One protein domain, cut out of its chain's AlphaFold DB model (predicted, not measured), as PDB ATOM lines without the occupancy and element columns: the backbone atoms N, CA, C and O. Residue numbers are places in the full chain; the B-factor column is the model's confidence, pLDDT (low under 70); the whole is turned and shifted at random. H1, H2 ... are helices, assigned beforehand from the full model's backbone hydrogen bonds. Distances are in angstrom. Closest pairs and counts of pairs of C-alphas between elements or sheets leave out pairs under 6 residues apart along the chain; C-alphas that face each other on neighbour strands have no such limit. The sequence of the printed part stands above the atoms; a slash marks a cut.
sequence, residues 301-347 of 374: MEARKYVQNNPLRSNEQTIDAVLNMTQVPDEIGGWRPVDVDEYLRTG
ATOM      1  N   MET A 301     165.786 150.138 103.400       95.38
ATOM      2  CA  MET A 301     165.642 149.356 102.171       95.38
ATOM      3  C   MET A 301     166.409 149.960 100.994       95.38
ATOM      4  O   MET A 301     166.987 149.216 100.203       95.38
ATOM      5  N   GLU A 302     166.466 151.284 100.899       95.50
ATOM      6  CA  GLU A 302     167.250 152.007  99.894       95.50
ATOM      7  C   GLU A 302     168.748 151.781 100.117       95.50
ATOM      8  O   GLU A 302     169.463 151.346  99.210       95.50
ATOM      9  N   ALA A 303     169.200 151.942 101.364       95.81
ATOM     10  CA  ALA A 303     170.576 151.665 101.759       95.81
ATOM     11  C   ALA A 303     170.956 150.191 101.537       95.81
ATOM     12  O   ALA A 303     172.043 149.898 101.035       95.81
ATOM     13  N   ARG A 304     170.050 149.247 101.840       95.81
ATOM     14  CA  ARG A 304     170.257 147.812 101.583       95.81
ATOM     15  C   ARG A 304     170.506 147.552 100.098       95.81
ATOM     16  O   ARG A 304     171.476 146.869  99.778       95.81
ATOM     17  N   LYS A 305     169.661 148.092  99.211       93.25
ATOM     18  CA  LYS A 305     169.826 147.953  97.752       93.25
ATOM     19  C   LYS A 305     171.163 148.527  97.291       93.25
ATOM     20  O   LYS A 305     171.867 147.898  96.508       93.25
ATOM     21  N   TYR A 306     171.554 149.680  97.825       92.62
ATOM     22  CA  TYR A 306     172.838 150.286  97.487       92.62
ATOM     23  C   TYR A 306     174.024 149.407  97.891       92.62
ATOM     24  O   TYR A 306     174.882 149.134  97.059       92.62
ATOM     25  N   VAL A 307     174.049 148.889  99.124       93.00
ATOM     26  CA  VAL A 307     175.107 147.971  99.592       93.00
ATOM     27  C   VAL A 307     175.100 146.651  98.811       93.00
ATOM     28  O   VAL A 307     176.154 146.059  98.581       93.00
ATOM     29  N   GLN A 308     173.929 146.165  98.391       91.19
ATOM     30  CA  GLN A 308     173.817 144.973  97.543       91.19
ATOM     31  C   GLN A 308     174.513 145.154  96.196       91.19
ATOM     32  O   GLN A 308     175.186 144.232  95.739       91.19
ATOM     33  N   ASN A 309     174.377 146.346  95.624       87.12
ATOM     34  CA  ASN A 309     174.853 146.697  94.293       87.12
ATOM     35  C   ASN A 309     176.259 147.319  94.291       87.12
ATOM     36  O   ASN A 309     176.817 147.576  93.224       87.12
ATOM     37  N   ASN A 310     176.834 147.598  95.465       85.06
ATOM     38  CA  ASN A 310     178.119 148.276  95.567       85.06
ATOM     39  C   ASN A 310     179.283 147.279  95.378       85.06
ATOM     40  O   ASN A 310     179.421 146.348  96.178       85.06
ATOM     41  N   PRO A 311     180.159 147.482  94.374       84.38
ATOM     42  CA  PRO A 311     181.275 146.575  94.097       84.38
ATOM     43  C   PRO A 311     182.367 146.596  95.177       84.38
ATOM     44  O   PRO A 311     183.197 145.694  95.212       84.38
ATOM     45  N   LEU A 312     182.384 147.604  96.057       83.00
ATOM     46  CA  LEU A 312     183.345 147.702  97.160       83.00
ATOM     47  C   LEU A 312     183.002 146.777  98.334       83.00
ATOM     48  O   LEU A 312     183.804 146.641  99.257       83.00
ATOM     49  N   ARG A 313     181.817 146.151  98.343       83.31
ATOM     50  CA  ARG A 313     181.425 145.255  99.432       83.31
ATOM     51  C   ARG A 313     182.259 143.973  99.398       83.31
ATOM     52  O   ARG A 313     182.192 143.210  98.438       83.31
ATOM     53  N   SER A 314     182.972 143.689 100.488       76.19
ATOM     54  CA  SER A 314     183.599 142.378 100.694       76.19
ATOM     55  C   SER A 314     182.535 141.292 100.897       76.19
ATOM     56  O   SER A 314     181.515 141.521 101.550       76.19
ATOM     57  N   ASN A 315     182.793 140.081 100.395       74.88
ATOM     58  CA  ASN A 315     181.933 138.915 100.631       74.88
ATOM     59  C   ASN A 315     181.871 138.507 102.112       74.88
ATOM     60  O   ASN A 315     180.916 137.853 102.522       74.88
ATOM     61  N   GLU A 316     182.860 138.907 102.911       71.44
ATOM     62  CA  GLU A 316     182.926 138.609 104.347       71.44
ATOM     63  C   GLU A 316     182.010 139.515 105.183       71.44
ATOM     64  O   GLU A 316     181.591 139.147 106.279       71.44
ATOM     65  N   GLN A 317     181.669 140.704 104.674       78.94
ATOM     66  CA  GLN A 317     180.789 141.637 105.369       78.94
ATOM     67  C   GLN A 317     179.329 141.327 105.050       78.94
ATOM     68  O   GLN A 317     178.883 141.414 103.901       78.94
ATOM     69  N   THR A 318     178.542 141.027 106.082       89.19
ATOM     70  CA  THR A 318     177.092 140.939 105.912       89.19
ATOM     71  C   THR A 318     176.525 142.328 105.623       89.19
ATOM     72  O   THR A 318     176.978 143.337 106.169       89.19
ATOM     73  N   ILE A 319     175.499 142.392 104.772       91.81
ATOM     74  CA  ILE A 319     174.828 143.659 104.444       91.81
ATOM     75  C   ILE A 319     174.313 144.334 105.721       91.81
ATOM     76  O   ILE A 319     174.479 145.535 105.892       91.81
ATOM     77  N   ASP A 320     173.742 143.562 106.648       94.19
ATOM     78  CA  ASP A 320     173.230 144.095 107.909       94.19
ATOM     79  C   ASP A 320     174.332 144.657 108.816       94.19
ATOM     80  O   ASP A 320     174.098 145.672 109.472       94.19
ATOM     81  N   ALA A 321     175.541 144.080 108.808       93.81
ATOM     82  CA  ALA A 321     176.677 144.669 109.514       93.81
ATOM     83  C   ALA A 321     177.042 146.038 108.922       93.81
ATOM     84  O   ALA A 321     177.153 147.004 109.671       93.81
ATOM     85  N   VAL A 322     177.150 146.151 107.594       95.38
ATOM     86  CA  VAL A 322     177.433 147.437 106.927       95.38
ATOM     87  C   VAL A 322     176.359 148.470 107.264       95.38
ATOM     88  O   VAL A 322     176.692 149.578 107.681       95.38
ATOM     89  N   LEU A 323     175.077 148.112 107.149       96.50
ATOM     90  CA  LEU A 323     173.970 149.027 107.450       96.50
ATOM     91  C   LEU A 323     174.004 149.506 108.903       96.50
ATOM     92  O   LEU A 323     173.850 150.697 109.153       96.50
ATOM     93  N   ASN A 324     174.257 148.616 109.861       96.19
ATOM     94  CA  ASN A 324     174.317 149.004 111.270       96.19
ATOM     95  C   ASN A 324     175.528 149.904 111.575       96.19
ATOM     96  O   ASN A 324     175.448 150.761 112.448       96.19
ATOM     97  N   MET A 325     176.642 149.743 110.851       96.19
ATOM     98  CA  MET A 325     177.852 150.556 111.038       96.19
ATOM     99  C   MET A 325     177.806 151.914 110.329       96.19
ATOM    100  O   MET A 325     178.628 152.777 110.632       96.19
ATOM    101  N   THR A 326     176.877 152.092 109.388       96.75
ATOM    102  CA  THR A 326     176.767 153.278 108.518       96.75
ATOM    103  C   THR A 326     175.487 154.076 108.736       96.75
ATOM    104  O   THR A 326     175.272 155.082 108.065       96.75
ATOM    105  N   GLN A 327     174.637 153.649 109.669       97.19
ATOM    106  CA  GLN A 327     173.503 154.451 110.104       97.19
ATOM    107  C   GLN A 327     174.022 155.720 110.787       97.19
ATOM    108  O   GLN A 327     174.936 155.654 111.616       97.19
ATOM    109  N   VAL A 328     173.451 156.874 110.441       95.50
ATOM    110  CA  VAL A 328     173.816 158.142 111.083       95.50
ATOM    111  C   VAL A 328     173.460 158.055 112.575       95.50
ATOM    112  O   VAL A 328     172.317 157.726 112.894       95.50
ATOM    113  N   PRO A 329     174.402 158.307 113.501       93.38
ATOM    114  CA  PRO A 329     174.175 158.072 114.923       93.38
ATOM    115  C   PRO A 329     173.478 159.274 115.583       93.38
ATOM    116  O   PRO A 329     174.066 159.960 116.420       93.38
ATOM    117  N   ASP A 330     172.234 159.543 115.191       91.19
ATOM    118  CA  ASP A 330     171.350 160.523 115.832       91.19
ATOM    119  C   ASP A 330     169.937 159.956 116.068       91.19
ATOM    120  O   ASP A 330     169.669 158.785 115.808       91.19
ATOM    121  N   GLU A 331     169.042 160.782 116.614       90.50
ATOM    122  CA  GLU A 331     167.668 160.400 116.977       90.50
ATOM    123  C   GLU A 331     166.788 159.988 115.784       90.50
ATOM    124  O   GLU A 331     165.810 159.266 115.969       90.50
ATOM    125  N   ILE A 332     167.131 160.432 114.570       91.12
ATOM    126  CA  ILE A 332     166.373 160.150 113.343       91.12
ATOM    127  C   ILE A 332     166.949 158.920 112.636       91.12
ATOM    128  O   ILE A 332     166.211 158.108 112.073       91.12
ATOM    129  N   GLY A 333     168.270 158.755 112.664       92.75
ATOM    130  CA  GLY A 333     168.956 157.685 111.960       92.75
ATOM    131  C   GLY A 333     168.957 157.899 110.445       92.75
ATOM    132  O   GLY A 333     169.184 159.003 109.955       92.75
ATOM    133  N   GLY A 334     168.730 156.827 109.687       95.88
ATOM    134  CA  GLY A 334     168.832 156.834 108.229       95.88
ATOM    135  C   GLY A 334     170.269 156.694 107.723       95.88
ATOM    136  O   GLY A 334     171.224 156.574 108.498       95.88
ATOM    137  N   TRP A 335     170.413 156.683 106.400       97.19
ATOM    138  CA  TRP A 335     171.691 156.459 105.724       97.19
ATOM    139  C   TRP A 335     171.972 157.547 104.694       97.19
ATOM    140  O   TRP A 335     171.070 158.043 104.021       97.19
ATOM    141  N   ARG A 336     173.248 157.893 104.531       95.94
ATOM    142  CA  ARG A 336     173.714 158.753 103.441       95.94
ATOM    143  C   ARG A 336     174.621 157.915 102.543       95.94
ATOM    144  O   ARG A 336     175.569 157.328 103.067       95.94
ATOM    145  N   PRO A 337     174.380 157.832 101.223       94.12
ATOM    146  CA  PRO A 337     175.212 157.021 100.333       94.12
ATOM    147  C   PRO A 337     176.709 157.325 100.439       94.12
ATOM    148  O   PRO A 337     177.514 156.402 100.363       94.12
ATOM    149  N   VAL A 338     177.086 158.586 100.677       93.81
ATOM    150  CA  VAL A 338     178.496 158.970 100.862       93.81
ATOM    151  C   VAL A 338     179.120 158.321 102.101       93.81
ATOM    152  O   VAL A 338     180.250 157.852 102.014       93.81
ATOM    153  N   ASP A 339     178.399 158.224 103.220       96.06
ATOM    154  CA  ASP A 339     178.926 157.575 104.430       96.06
ATOM    155  C   ASP A 339     179.056 156.061 104.246       96.06
ATOM    156  O   ASP A 339     180.006 155.446 104.731       96.06
ATOM    157  N   VAL A 340     178.100 155.451 103.536       94.75
ATOM    158  CA  VAL A 340     178.148 154.021 103.209       94.75
ATOM    159  C   VAL A 340     179.371 153.725 102.342       94.75
ATOM    160  O   VAL A 340     180.114 152.785 102.619       94.75
ATOM    161  N   ASP A 341     179.611 154.546 101.322       93.19
ATOM    162  CA  ASP A 341     180.777 154.444 100.445       93.19
ATOM    163  C   ASP A 341     182.105 154.704 101.188       93.19
ATOM    164  O   ASP A 341     183.063 153.944 101.022       93.19
ATOM    165  N   GLU A 342     182.169 155.719 102.059       94.88
ATOM    166  CA  GLU A 342     183.359 155.997 102.879       94.88
ATOM    167  C   GLU A 342     183.670 154.829 103.825       94.88
ATOM    168  O   GLU A 342     184.831 154.418 103.924       94.88
ATOM    169  N   TYR A 343     182.652 154.242 104.457       95.81
ATOM    170  CA  TYR A 343     182.817 153.068 105.312       95.81
ATOM    171  C   TYR A 343     183.298 151.844 104.533       95.81
ATOM    172  O   TYR A 343     184.246 151.191 104.962       95.81
ATOM    173  N   LEU A 344     182.703 151.543 103.375       93.25
ATOM    174  CA  LEU A 344     183.142 150.414 102.545       93.25
ATOM    175  C   LEU A 344     184.595 150.581 102.074       93.25
ATOM    176  O   LEU A 344     185.326 149.599 101.975       93.25
ATOM    177  N   ARG A 345     185.037 151.820 101.829       93.19
ATOM    178  CA  ARG A 345     186.409 152.121 101.394       93.19
ATOM    179  C   ARG A 345     187.430 152.121 102.533       93.19
ATOM    180  O   ARG A 345     188.575 151.736 102.317       93.19
ATOM    181  N   THR A 346     187.062 152.626 103.708       94.75
ATOM    182  CA  THR A 346     188.034 152.996 104.761       94.75
ATOM    183  C   THR A 346     187.747 152.383 106.129       94.75
ATOM    184  O   THR A 346     188.571 152.487 107.035       94.75
ATOM    185  N   GLY A 347     186.572 151.785 106.321       93.69
ATOM    186  CA  GLY A 347     186.062 151.351 107.622       93.69
ATOM    187  C   GLY A 347     185.608 152.494 108.540       93.69
ATOM    188  O   GLY A 347     185.172 152.235 109.666       93.69
TER     189      GLY A 347
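What this domain is: This is residues 301 to 347 of the 374 residues of an uncharacterized protein of Symbiodinium microadriaticum (UniProt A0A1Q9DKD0). Three short helices, set at wide angles to one another, make a small body with their centres at the corners of a triangle; H2 packs on both H1 and H3. The two links between the helices loop out to opposite ends of the longest span, with Asn 315 in the first link and Glu 331 in the second. The printed part has 47 residues with three named helices, H1, H2 and H3 in that order, and no named strand; the class is all helix, with 27 of the printed residues in the helices. The whole is compact, with a radius of gyration of the C-alphas of 9.9 A, and the C-alphas span 30 by 22 by 16 A along their three main axes.

Where its parts are: H1 is residues 301 to 309 and measures 12.4 A from first to last C-alpha; C-alpha 301 is at (165.642, 149.356, 102.171). After a link of 9 residues comes H2, residues 319 to 326, which measures 10.6 A and begins with C-alpha 319 at (174.828, 143.659, 104.444). After a further 10 residues comes H3, residues 337 to 346, the longest helix with 10 residues and 14.1 A; C-alpha 346 is at (188.034, 152.996, 104.761). Gly 347 follows H3 as the last printed residue.

How they stand to each other: H1 and H2 touch, and their closest C-alphas, those of Val 307 and Ile 319, are 6.5 A apart. They run opposite ways at a steep tilt of 67 degrees, only just short of about perpendicular. H1 and H3 only just touch, with 3 pairs of C-alphas within 8 A; the closest are those of Ala 303 and Pro 337, 7.2 A apart. These two run the same way at a steep tilt of 42 degrees. H2 and H3 touch with 8 pairs of C-alphas within 8 A, and their closest C-alphas, those of Thr 326 and Val 340, are 5.5 A apart. Their lines are about perpendicular, at 81 degrees. The helix packing is mostly crossed: of the three touching pairs, 0 are at a shallow tilt. In H1, H2 and H3 every pair of O i and N i+4 is within hydrogen-bond range.

The domain as a whole: The two C-alphas farthest apart are those of Asn 315 and Glu 331, at 30.5 A, while the first and last printed C-alphas, of Met 301 and Gly 347, are 21.2 A apart. The printed part has no cut. The links from H1 to H2 and from H2 to H3 are both short but not tight. The mean pLDDT of the printed part of this model is 91.6, and no printed residue is under 70.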